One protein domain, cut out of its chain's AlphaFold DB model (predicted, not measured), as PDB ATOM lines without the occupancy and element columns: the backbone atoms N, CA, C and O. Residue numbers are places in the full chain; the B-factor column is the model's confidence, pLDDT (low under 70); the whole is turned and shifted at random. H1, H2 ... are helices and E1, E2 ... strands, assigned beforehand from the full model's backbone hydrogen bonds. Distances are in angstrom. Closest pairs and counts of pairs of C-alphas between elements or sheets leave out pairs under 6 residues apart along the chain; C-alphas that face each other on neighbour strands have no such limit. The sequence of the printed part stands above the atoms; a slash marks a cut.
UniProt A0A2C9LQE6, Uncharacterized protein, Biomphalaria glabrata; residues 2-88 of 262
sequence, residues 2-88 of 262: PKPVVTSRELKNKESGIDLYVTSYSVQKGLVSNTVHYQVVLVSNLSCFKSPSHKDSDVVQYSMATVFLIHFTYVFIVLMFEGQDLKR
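This is residues 2 to 88 of the 262 residues of an uncharacterized protein of Biomphalaria glabrata (UniProt A0A2C9LQE6). Three long strands, E2, E3 and E4, lie side by side in a strongly twisted, curled sheet with short E1 at one edge; from one end residues 72 to 88, most of H1 and a tail, stick out as an arm. The 87 printed residues run E1 E2 E3 E4 H1, mixed in class; the sheet, E1 E4 E3 E2, is antiparallel. The whole is loose, radius of gyration of the C-alphas 16.8 A, spanning 46 by 40 by 23 A.

E2, residues 18 to 29, measures 32.3 A; E3, 34 to 44, 31.3 A; E4, 59 to 69, 31.1 A. E1, residues 5 to 7, 6.2 A, begins at C-alpha 5 (139.574, 154.640, 132.712). H1, residues 70 to 82, 18.8 A, ends at C-alpha 82 (166.628, 156.893, 155.716).

E2 E3 E4 form a meander, each strand the antiparallel neighbour of the one before, in two hairpins: N 21 and O 41, 2.9 A, and N 64 and O 40, 2.8 A, are within hydrogen-bond range. E1 neighbours E4, N 5 and O 61 2.9 A apart, completing a Greek key, the first strand beside the fourth. H1 only just is on the sheet, with 5 pairs of C-alphas within 10 A, and only grazes it with residues 70 to 71; 7 of its 9 O i to N i+4 pairs are within range.

The farthest C-alphas, Leu 31 and Asp 56, are 48.1 A apart. The printed part has no cut; E3 to E4 is a long link. Residues 70 to 88 have pLDDT under 70.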
ATOM      1  N   PRO A   2     144.123 161.963 138.616       80.94
ATOM      2  CA  PRO A   2     143.739 161.462 137.295       80.94
ATOM      3  C   PRO A   2     142.480 160.593 137.402       80.94
ATOM      4  O   PRO A   2     142.312 159.876 138.387       80.94
ATOM      5  N   LYS A   3     141.583 160.672 136.414       87.75
ATOM      6  CA  LYS A   3     140.368 159.847 136.406       87.75
ATOM      7  C   LYS A   3     140.712 158.420 135.952       87.75
ATOM      8  O   LYS A   3     141.378 158.299 134.923       87.75
ATOM      9  N   PRO A   4     140.256 157.372 136.667       90.56
ATOM     10  CA  PRO A   4     140.366 156.000 136.183       90.56
ATOM     11  C   PRO A   4     139.627 155.846 134.858       90.56
ATOM     12  O   PRO A   4     138.526 156.373 134.687       90.56
ATOM     13  N   VAL A   5     140.218 155.086 133.946       95.06
ATOM     14  CA  VAL A   5     139.574 154.640 132.712       95.06
ATOM     15  C   VAL A   5     139.441 153.127 132.778       95.06
ATOM     16  O   VAL A   5     140.427 152.433 133.010       95.06
ATOM     17  N   VAL A   6     138.231 152.606 132.583       96.00
ATOM     18  CA  VAL A   6     138.015 151.155 132.507       96.00
ATOM     19  C   VAL A   6     138.715 150.618 131.266       96.00
ATOM     20  O   VAL A   6     138.552 151.157 130.171       96.00
ATOM     21  N   THR A   7     139.498 149.561 131.439       94.94
ATOM     22  CA  THR A   7     140.245 148.917 130.362       94.94
ATOM     23  C   THR A   7     139.913 147.432 130.305       94.94
ATOM     24  O   THR A   7     139.680 146.796 131.327       94.94
ATOM     25  N   SER A   8     139.906 146.859 129.102       93.81
ATOM     26  CA  SER A   8     139.727 145.413 128.891       93.81
ATOM     27  C   SER A   8     141.052 144.644 128.937       93.81
ATOM     28  O   SER A   8     141.124 143.503 128.491       93.81
ATOM     29  N   ARG A   9     142.127 145.285 129.405       91.19
ATOM     30  CA  ARG A   9     143.464 144.693 129.457       91.19
ATOM     31  C   ARG A   9     143.554 143.698 130.611       91.19
ATOM     32  O   ARG A   9     143.170 144.019 131.733       91.19
ATOM     33  N   GLU A  10     144.095 142.516 130.342       92.50
ATOM     34  CA  GLU A  10     144.353 141.529 131.389       92.50
ATOM     35  C   GLU A  10     145.561 141.936 132.243       92.50
ATOM     36  O   GLU A  10     146.580 142.389 131.716       92.50
ATOM     37  N   LEU A  11     145.440 141.760 133.562       93.69
ATOM     38  CA  LEU A  11     146.553 141.911 134.497       93.69
ATOM     39  C   LEU A  11     147.522 140.734 134.363       93.69
ATOM     40  O   LEU A  11     147.118 139.572 134.468       93.69
ATOM     41  N   LYS A  12     148.804 141.053 134.183       94.00
ATOM     42  CA  LYS A  12     149.906 140.092 134.200       94.00
ATOM     43  C   LYS A  12     150.153 139.593 135.618       94.00
ATOM     44  O   LYS A  12     150.247 138.385 135.817       94.00
ATOM     45  N   ASN A  13     150.206 140.496 136.597       93.06
ATOM     46  CA  ASN A  13     150.361 140.128 137.995       93.06
ATOM     47  C   ASN A  13     148.995 139.983 138.684       93.06
ATOM     48  O   ASN A  13     148.412 140.933 139.211       93.06
ATOM     49  N   LYS A  14     148.469 138.755 138.665       93.38
ATOM     50  CA  LYS A  14     147.205 138.411 139.337       93.38
ATOM     51  C   LYS A  14     147.337 138.333 140.860       93.38
ATOM     52  O   LYS A  14     146.321 138.430 141.536       93.38
ATOM     53  N   GLU A  15     148.552 138.150 141.376       93.75
ATOM     54  CA  GLU A  15     148.818 138.017 142.811       93.75
ATOM     55  C   GLU A  15     148.797 139.382 143.507       93.75
ATOM     56  O   GLU A  15     148.097 139.552 144.500       93.75
ATOM     57  N   SER A  16     149.479 140.384 142.940       94.38
ATOM     58  CA  SER A  16     149.455 141.755 143.469       94.38
ATOM     59  C   SER A  16     148.182 142.523 143.095       94.38
ATOM     60  O   SER A  16     147.813 143.487 143.767       94.38
ATOM     61  N   GLY A  17     147.527 142.154 141.985       92.75
ATOM     62  CA  GLY A  17     146.392 142.898 141.431       92.75
ATOM     63  C   GLY A  17     146.768 144.278 140.872       92.75
ATOM     64  O   GLY A  17     145.881 145.114 140.654       92.75
ATOM     65  N   ILE A  18     148.064 144.528 140.647       94.12
ATOM     66  CA  ILE A  18     148.616 145.779 140.121       94.12
ATOM     67  C   ILE A  18     149.714 145.473 139.098       94.12
ATOM     68  O   ILE A  18     150.683 144.781 139.407       94.12
ATOM     69  N   ASP A  19     149.619 146.109 137.933       95.50
ATOM     70  CA  ASP A  19     150.688 146.204 136.948       95.50
ATOM     71  C   ASP A  19     151.075 147.669 136.701       95.50
ATOM     72  O   ASP A  19     150.225 148.561 136.618       95.50
ATOM     73  N   LEU A  20     152.369 147.908 136.500       94.31
ATOM     74  CA  LEU A  20     152.938 149.212 136.165       94.31
ATOM     75  C   LEU A  20     153.636 149.134 134.808       94.31
ATOM     76  O   LEU A  20     154.435 148.234 134.559       94.31
ATOM     77  N   TYR A  21     153.359 150.103 133.940       93.56
ATOM     78  CA  TYR A  21     153.961 150.201 132.614       93.56
ATOM     79  C   TYR A  21     154.512 151.602 132.382       93.56
ATOM     80  O   TYR A  21     153.798 152.585 132.549       93.56
ATOM     81  N   VAL A  22     155.754 151.712 131.918       93.56
ATOM     82  CA  VAL A  22     156.293 152.980 131.412       93.56
ATOM     83  C   VAL A  22     156.025 153.026 129.912       93.56
ATOM     84  O   VAL A  22     156.562 152.227 129.154       93.56
ATOM     85  N   THR A  23     155.132 153.919 129.491       93.88
ATOM     86  CA  THR A  23     154.685 154.017 128.086       93.88
ATOM     87  C   THR A  23     155.469 155.032 127.277       93.88
ATOM     88  O   THR A  23     155.631 154.860 126.074       93.88
ATOM     89  N   SER A  24     155.949 156.087 127.929       91.88
ATOM     90  CA  SER A  24     156.741 157.127 127.290       91.88
ATOM     91  C   SER A  24     157.811 157.618 128.248       91.88
ATOM     92  O   SER A  24     157.583 157.730 129.456       91.88
ATOM     93  N   TYR A  25     158.970 157.903 127.674       92.81
ATOM     94  CA  TYR A  25     160.131 158.471 128.330       92.81
ATOM     95  C   TYR A  25     160.621 159.618 127.458       92.81
ATOM     96  O   TYR A  25     160.904 159.420 126.274       92.81
ATOM     97  N   SER A  26     160.712 160.819 128.021       90.88
ATOM     98  CA  SER A  26     161.290 161.954 127.314       90.88
ATOM     99  C   SER A  26     162.189 162.770 128.228       90.88
ATOM    100  O   SER A  26     161.856 163.070 129.371       90.88
ATOM    101  N   VAL A  27     163.361 163.131 127.710       91.25
ATOM    102  CA  VAL A  27     164.311 163.998 128.404       91.25
ATOM    103  C   VAL A  27     164.209 165.378 127.789       91.25
ATOM    104  O   VAL A  27     164.534 165.576 126.619       91.25
ATOM    105  N   GLN A  28     163.771 166.340 128.585       89.38
ATOM    106  CA  GLN A  28     163.854 167.747 128.244       89.38
ATOM    107  C   GLN A  28     165.179 168.285 128.777       89.38
ATOM    108  O   GLN A  28     165.380 168.424 129.985       89.38
ATOM    109  N   LYS A  29     166.112 168.551 127.858       88.25
ATOM    110  CA  LYS A  29     167.377 169.213 128.180       88.25
ATOM    111  C   LYS A  29     167.103 170.701 128.398       88.25
ATOM    112  O   LYS A  29     166.757 171.400 127.448       88.25
ATOM    113  N   GLY A  30     167.209 171.162 129.639       84.94
ATOM    114  CA  GLY A  30     167.145 172.582 129.985       84.94
ATOM    115  C   GLY A  30     168.535 173.221 130.007       84.94
ATOM    116  O   GLY A  30     169.545 172.523 130.021       84.94
ATOM    117  N   LEU A  31     168.585 174.559 130.041       78.75
ATOM    118  CA  LEU A  31     169.849 175.307 130.147       78.75
ATOM    119  C   LEU A  31     170.599 175.027 131.462       78.75
ATOM    120  O   LEU A  31     171.822 175.071 131.485       78.75
ATOM    121  N   VAL A  32     169.859 174.779 132.547       76.56
ATOM    122  CA  VAL A  32     170.404 174.644 133.913       76.56
ATOM    123  C   VAL A  32     170.195 173.235 134.474       76.56
ATOM    124  O   VAL A  32     170.999 172.755 135.266       76.56
ATOM    125  N   SER A  33     169.131 172.541 134.066       75.31
ATOM    126  CA  SER A  33     168.840 171.188 134.534       75.31
ATOM    127  C   SER A  33     168.139 170.353 133.469       75.31
ATOM    128  O   SER A  33     167.335 170.843 132.673       75.31
ATOM    129  N   ASN A  34     168.450 169.060 133.465       82.81
ATOM    130  CA  ASN A  34     167.734 168.082 132.660       82.81
ATOM    131  C   ASN A  34     166.501 167.621 133.435       82.81
ATOM    132  O   ASN A  34     166.599 167.195 134.587       82.81
ATOM    133  N   THR A  35     165.346 167.698 132.784       85.81
ATOM    134  CA  THR A  35     164.083 167.205 133.324       85.81
ATOM    135  C   THR A  35     163.687 165.954 132.566       85.81
ATOM    136  O   THR A  35     163.756 165.916 131.338       85.81
ATOM    137  N   VAL A  36     163.277 164.918 133.284       89.62
ATOM    138  CA  VAL A  36     162.859 163.659 132.678       89.62
ATOM    139  C   VAL A  36     161.373 163.470 132.922       89.62
ATOM    140  O   VAL A  36     160.910 163.471 134.059       89.62
ATOM    141  N   HIS A  37     160.610 163.312 131.852       90.06
ATOM    142  CA  HIS A  37     159.187 163.035 131.913       90.06
ATOM    143  C   HIS A  37     158.957 161.551 131.684       90.06
ATOM    144  O   HIS A  37     159.373 160.985 130.671       90.06
ATOM    145  N   TYR A  38     158.241 160.940 132.617       93.25
ATOM    146  CA  TYR A  38     157.779 159.570 132.500       93.25
ATOM    147  C   TYR A  38     156.265 159.575 132.390       93.25
ATOM    148  O   TYR A  38     155.563 160.176 133.206       93.25
ATOM    149  N   GLN A  39     155.753 158.868 131.390       93.31
ATOM    150  CA  GLN A  39     154.340 158.545 131.310       93.31
ATOM    151  C   GLN A  39     154.147 157.120 131.808       93.31
ATOM    152  O   GLN A  39     154.376 156.147 131.079       93.31
ATOM    153  N   VAL A  40     153.733 157.007 133.064       93.69
ATOM    154  CA  VAL A  40     153.478 155.731 133.722       93.69
ATOM    155  C   VAL A  40     151.993 155.416 133.623       93.69
ATOM    156  O   VAL A  40     151.133 156.266 133.857       93.69
ATOM    157  N   VAL A  41     151.684 154.183 133.252       94.50
ATOM    158  CA  VAL A  41     150.335 153.641 133.216       94.50
ATOM    159  C   VAL A  41     150.235 152.554 134.276       94.50
ATOM    160  O   VAL A  41     150.880 151.514 134.172       94.50
ATOM    161  N   LEU A  42     149.419 152.811 135.291       94.62
ATOM    162  CA  LEU A  42     149.052 151.856 136.328       94.62
ATOM    163  C   LEU A  42     147.773 151.141 135.886       94.62
ATOM    164  O   LEU A  42     146.783 151.797 135.564       94.62
ATOM    165  N   VAL A  43     147.780 149.815 135.881       96.75
ATOM    166  CA  VAL A  43     146.599 148.981 135.636       96.75
ATOM    167  C   VAL A  43     146.336 148.182 136.903       96.75
ATOM    168  O   VAL A  43     147.224 147.483 137.376       96.75
ATOM    169  N   SER A  44     145.145 148.291 137.486       96.44
ATOM    170  CA  SER A  44     144.826 147.597 138.735       96.44
ATOM    171  C   SER A  44     143.390 147.087 138.771       96.44
ATOM    172  O   SER A  44     142.482 147.676 138.187       96.44
ATOM    173  N   ASN A  45     143.193 145.975 139.482       95.94
ATOM    174  CA  ASN A  45     141.883 145.420 139.827       95.94
ATOM    175  C   ASN A  45     141.532 145.652 141.314       95.94
ATOM    176  O   ASN A  45     140.485 145.221 141.789       95.94
ATOM    177  N   LEU A  46     142.369 146.345 142.087       94.75
ATOM    178  CA  LEU A  46     142.075 146.569 143.503       94.75
ATOM    179  C   LEU A  46     140.929 147.571 143.679       94.75
ATOM    180  O   LEU A  46     140.838 148.571 142.966       94.75
ATOM    181  N   SER A  47     140.067 147.323 144.664       93.38
ATOM    182  CA  SER A  47     138.898 148.162 144.957       93.38
ATOM    183  C   SER A  47     139.265 149.573 145.430       93.38
ATOM    184  O   SER A  47     138.520 150.509 145.164       93.38
ATOM    185  N   CYS A  48     140.434 149.768 146.050       92.06
ATOM    186  CA  CYS A  48     140.913 151.086 146.490       92.06
ATOM    187  C   CYS A  48     141.189 152.061 145.330       92.06
ATOM    188  O   CYS A  48     141.143 153.275 145.523       92.06
ATOM    189  N   PHE A  49     141.428 151.541 144.123       92.00
ATOM    190  CA  PHE A  49     141.584 152.330 142.900       92.00
ATOM    191  C   PHE A  49     140.275 152.456 142.111       92.00
ATOM    192  O   PHE A  49     140.255 153.021 141.025       92.00
ATOM    193  N   LYS A  50     139.155 151.934 142.612       94.12
ATOM    194  CA  LYS A  50     137.868 152.006 141.918       94.12
ATOM    195  C   LYS A  50     137.005 153.082 142.555       94.12
ATOM    196  O   LYS A  50     136.857 153.154 143.769       94.12
ATOM    197  N   SER A  51     136.400 153.933 141.729       92.06
ATOM    198  CA  SER A  51     135.289 154.767 142.204       92.06
ATOM    199  C   SER A  51     134.016 153.926 142.385       92.06
ATOM    200  O   SER A  51     133.870 152.919 141.690       92.06
ATOM    201  N   PRO A  52     133.046 154.374 143.209       93.44
ATOM    202  CA  PRO A  52     131.779 153.663 143.444       93.44
ATOM    203  C   PRO A  52     130.933 153.383 142.190       93.44
ATOM    204  O   PRO A  52     129.957 152.645 142.247       93.44
ATOM    205  N   SER A  53     131.273 154.003 141.059       93.88
ATOM    206  CA  SER A  53     130.637 153.780 139.759       93.88
ATOM    207  C   SER A  53     131.153 152.544 139.012       93.88
ATOM    208  O   SER A  53     130.560 152.175 138.002       93.88
ATOM    209  N   HIS A  54     132.267 151.950 139.446       95.62
ATOM    210  CA  HIS A  54     132.876 150.780 138.809       95.62
ATOM    211  C   HIS A  54     132.438 149.489 139.492       95.62
ATOM    212  O   HIS A  54     132.138 149.475 140.685       95.62
ATOM    213  N   LYS A  55     132.432 148.391 138.737       95.69
ATOM    214  CA  LYS A  55     132.162 147.055 139.273       95.69
ATOM    215  C   LYS A  55     133.432 146.438 139.854       95.69
ATOM    216  O   LYS A  55     134.544 146.734 139.417       95.69
ATOM    217  N   ASP A  56     133.264 145.474 140.755       93.38
ATOM    218  CA  ASP A  56     134.388 144.729 141.339       93.38
ATOM    219  C   ASP A  56     135.169 143.907 140.307       93.38
ATOM    220  O   ASP A  56     136.347 143.639 140.511       93.38
ATOM    221  N   SER A  57     134.561 143.566 139.167       93.75
ATOM    222  CA  SER A  57     135.230 142.897 138.045       93.75
ATOM    223  C   SER A  57     136.017 143.838 137.131       93.75
ATOM    224  O   SER A  57     136.780 143.363 136.292       93.75
ATOM    225  N   ASP A  58     135.798 145.152 137.226       96.38
ATOM    226  CA  ASP A  58     136.369 146.102 136.274       96.38
ATOM    227  C   ASP A  58     137.853 146.317 136.564       96.38
ATOM    228  O   ASP A  58     138.249 146.564 137.704       96.38
ATOM    229  N   VAL A  59     138.671 146.272 135.518       96.44
ATOM    230  CA  VAL A  59     140.080 146.653 135.592       96.44
ATOM    231  C   VAL A  59     140.184 148.129 135.237       96.44
ATOM    232  O   VAL A  59     139.717 148.571 134.183       96.44
ATOM    233  N   VAL A  60     140.787 148.906 136.130       96.69
ATOM    234  CA  VAL A  60     140.958 150.346 135.958       96.69
ATOM    235  C   VAL A  60     142.389 150.658 135.552       96.69
ATOM    236  O   VAL A  60     143.352 150.070 136.042       96.69
ATOM    237  N   GLN A  61     142.520 151.606 134.637       96.38
ATOM    238  CA  GLN A  61     143.783 152.118 134.149       96.38
ATOM    239  C   GLN A  61     143.918 153.592 134.518       96.38
ATOM    240  O   GLN A  61     143.018 154.400 134.280       96.38
ATOM    241  N   TYR A  62     145.082 153.949 135.041       94.81
ATOM    242  CA  TYR A  62     145.471 155.310 135.366       94.81
ATOM    243  C   TYR A  62     146.701 155.687 134.560       94.81
ATOM    244  O   TYR A  62     147.730 155.027 134.647       94.81
ATOM    245  N   SER A  63     146.612 156.773 133.799       92.38
ATOM    246  CA  SER A  63     147.779 157.406 133.188       92.38
ATOM    247  C   SER A  63     148.258 158.545 134.078       92.38
ATOM    248  O   SER A  63     147.505 159.489 134.340       92.38
ATOM    249  N   MET A  64     149.506 158.472 134.512       89.81
ATOM    250  CA  MET A  64     150.176 159.506 135.286       89.81
ATOM    251  C   MET A  64     151.361 160.031 134.482       89.81
ATOM    252  O   MET A  64     152.175 159.261 133.974       89.81
ATOM    253  N   ALA A  65     151.428 161.350 134.338       86.75
ATOM    254  CA  ALA A  65     152.614 162.025 133.839       86.75
ATOM    255  C   ALA A  65     153.399 162.505 135.056       86.75
ATOM    256  O   ALA A  65     152.949 163.409 135.763       86.75
ATOM    257  N   THR A  66     154.540 161.876 135.311       83.31
ATOM    258  CA  THR A  66     155.433 162.254 136.405       83.31
ATOM    259  C   THR A  66     156.626 162.984 135.821       83.31
ATOM    260  O   THR A  66     157.246 162.531 134.858       83.31
ATOM    261  N   VAL A  67     156.936 164.133 136.409       80.81
ATOM    262  CA  VAL A  67     158.116 164.921 136.073       80.81
ATOM    263  C   VAL A  67     159.169 164.617 137.126       80.81
ATOM    264  O   VAL A  67     158.985 164.939 138.295       80.81
ATOM    265  N   PHE A  68     160.252 163.973 136.715       74.25
ATOM    266  CA  PHE A  68     161.407 163.720 137.560       74.25
ATOM    267  C   PHE A  68     162.465 164.786 137.291       74.25
ATOM    268  O   PHE A  68     163.048 164.871 136.206       74.25
ATOM    269  N   LEU A  69     162.716 165.608 138.306       72.31
ATOM    270  CA  LEU A  69     163.882 166.478 138.362       72.31
ATOM    271  C   LEU A  69     165.024 165.656 138.957       72.31
ATOM    272  O   LEU A  69     164.964 165.297 140.128       72.31
ATOM    273  N   ILE A  70     166.053 165.364 138.160       63.75
ATOM    274  CA  ILE A  70     167.156 164.458 138.536       63.75
ATOM    275  C   ILE A  70     167.809 164.864 139.872       63.75
ATOM    276  O   ILE A  70     168.129 164.000 140.683       63.75
ATOM    277  N   HIS A  71     167.925 166.167 140.149       58.50
ATOM    278  CA  HIS A  71     168.451 166.660 141.428       58.50
ATOM    279  C   HIS A  71     167.529 166.395 142.625       58.50
ATOM    280  O   HIS A  71     168.010 166.164 143.728       58.50
ATOM    281  N   PHE A  72     166.211 166.393 142.422       55.75
ATOM    282  CA  PHE A  72     165.244 166.189 143.500       55.75
ATOM    283  C   PHE A  72     165.096 164.704 143.856       55.75
ATOM    284  O   PHE A  72     164.850 164.366 145.009       55.75
ATOM    285  N   THR A  73     165.298 163.802 142.887       51.94
ATOM    286  CA  THR A  73     165.206 162.353 143.104       51.94
ATOM    287  C   THR A  73     166.319 161.824 144.001       51.94
ATOM    288  O   THR A  73     166.057 160.941 144.808       51.94
ATOM    289  N   TYR A  74     167.539 162.363 143.901       59.47
ATOM    290  CA  TYR A  74     168.642 161.940 144.772       59.47
ATOM    291  C   TYR A  74     168.337 162.278 146.237       59.47
ATOM    292  O   TYR A  74     168.449 161.425 147.106       59.47
ATOM    293  N   VAL A  75     167.830 163.487 146.491       63.16
ATOM    294  CA  VAL A  75     167.420 163.924 147.833       63.16
ATOM    295  C   VAL A  75     166.210 163.129 148.334       63.16
ATOM    296  O   VAL A  75     166.187 162.697 149.480       63.16
ATOM    297  N   PHE A  76     165.214 162.874 147.483       58.28
ATOM    298  CA  PHE A  76     163.993 162.173 147.889       58.28
ATOM    299  C   PHE A  76     164.191 160.663 148.104       58.28
ATOM    300  O   PHE A  76     163.620 160.114 149.041       58.28
ATOM    301  N   ILE A  77     164.999 159.982 147.281       62.34
ATOM    302  CA  ILE A  77     165.320 158.555 147.474       62.34
ATOM    303  C   ILE A  77     166.139 158.363 148.753       62.34
ATOM    304  O   ILE A  77     165.830 157.454 149.519       62.34
ATOM    305  N   VAL A  78     167.120 159.237 149.014       59.94
ATOM    306  CA  VAL A  78     167.887 159.217 150.270       59.94
ATOM    307  C   VAL A  78     166.949 159.426 151.465       59.94
ATOM    308  O   VAL A  78     166.918 158.590 152.360       59.94
ATOM    309  N   LEU A  79     166.074 160.437 151.425       55.59
ATOM    310  CA  LEU A  79     165.131 160.708 152.519       55.59
ATOM    311  C   LEU A  79     164.076 159.607 152.734       55.59
ATOM    312  O   LEU A  79     163.670 159.367 153.869       55.59
ATOM    313  N   MET A  80     163.605 158.932 151.676       56.22
ATOM    314  CA  MET A  80     162.612 157.858 151.820       56.22
ATOM    315  C   MET A  80     163.209 156.554 152.359       56.22
ATOM    316  O   MET A  80     162.496 155.826 153.048       56.22
ATOM    317  N   PHE A  81     164.485 156.266 152.084       55.62
ATOM    318  CA  PHE A  81     165.170 155.098 152.647       55.62
ATOM    319  C   PHE A  81     165.664 155.343 154.075       55.62
ATOM    320  O   PHE A  81     165.540 154.466 154.925       55.62
ATOM    321  N   GLU A  82     166.131 156.552 154.380       50.19
ATOM    322  CA  GLU A  82     166.628 156.893 155.716       50.19
ATOM    323  C   GLU A  82     165.496 156.967 156.762       50.19
ATOM    324  O   GLU A  82     165.698 156.670 157.938       50.19
ATOM    325  N   GLY A  83     164.264 157.272 156.332       52.03
ATOM    326  CA  GLY A  83     163.096 157.343 157.216       52.03
ATOM    327  C   GLY A  83     162.373 156.018 157.496       52.03
ATOM    328  O   GLY A  83     161.596 155.964 158.451       52.03
ATOM    329  N   GLN A  84     162.573 154.967 156.688       52.09
ATOM    330  CA  GLN A  84     161.833 153.700 156.835       52.09
ATOM    331  C   GLN A  84     162.603 152.567 157.522       52.09
ATOM    332  O   GLN A  84     161.944 151.645 157.999       52.09
ATOM    333  N   ASP A  85     163.929 152.654 157.661       51.97
ATOM    334  CA  ASP A  85     164.731 151.550 158.224       51.97
ATOM    335  C   ASP A  85     165.319 151.804 159.624       51.97
ATOM    336  O   ASP A  85     165.838 150.890 160.259       51.97
ATOM    337  N   LEU A  86     165.183 153.005 160.194       49.97
ATOM    338  CA  LEU A  86     165.856 153.348 161.458       49.97
ATOM    339  C   LEU A  86     165.121 152.912 162.745       49.97
ATOM    340  O   LEU A  86     165.326 153.509 163.804       49.97
ATOM    341  N   LYS A  87     164.225 151.915 162.679       53.38
ATOM    342  CA  LYS A  87     163.502 151.392 163.864       53.38
ATOM    343  C   LYS A  87     163.351 149.872 163.941       53.38
ATOM    344  O   LYS A  87     162.595 149.396 164.788       53.38
ATOM    345  N   ARG A  88     164.052 149.089 163.117       52.28
ATOM    346  CA  ARG A  88     164.319 147.700 163.509       52.28
ATOM    347  C   ARG A  88     165.516 147.724 164.440       52.28
ATOM    348  O   ARG A  88     166.630 147.983 164.004       52.28
TER     349      ARG A  88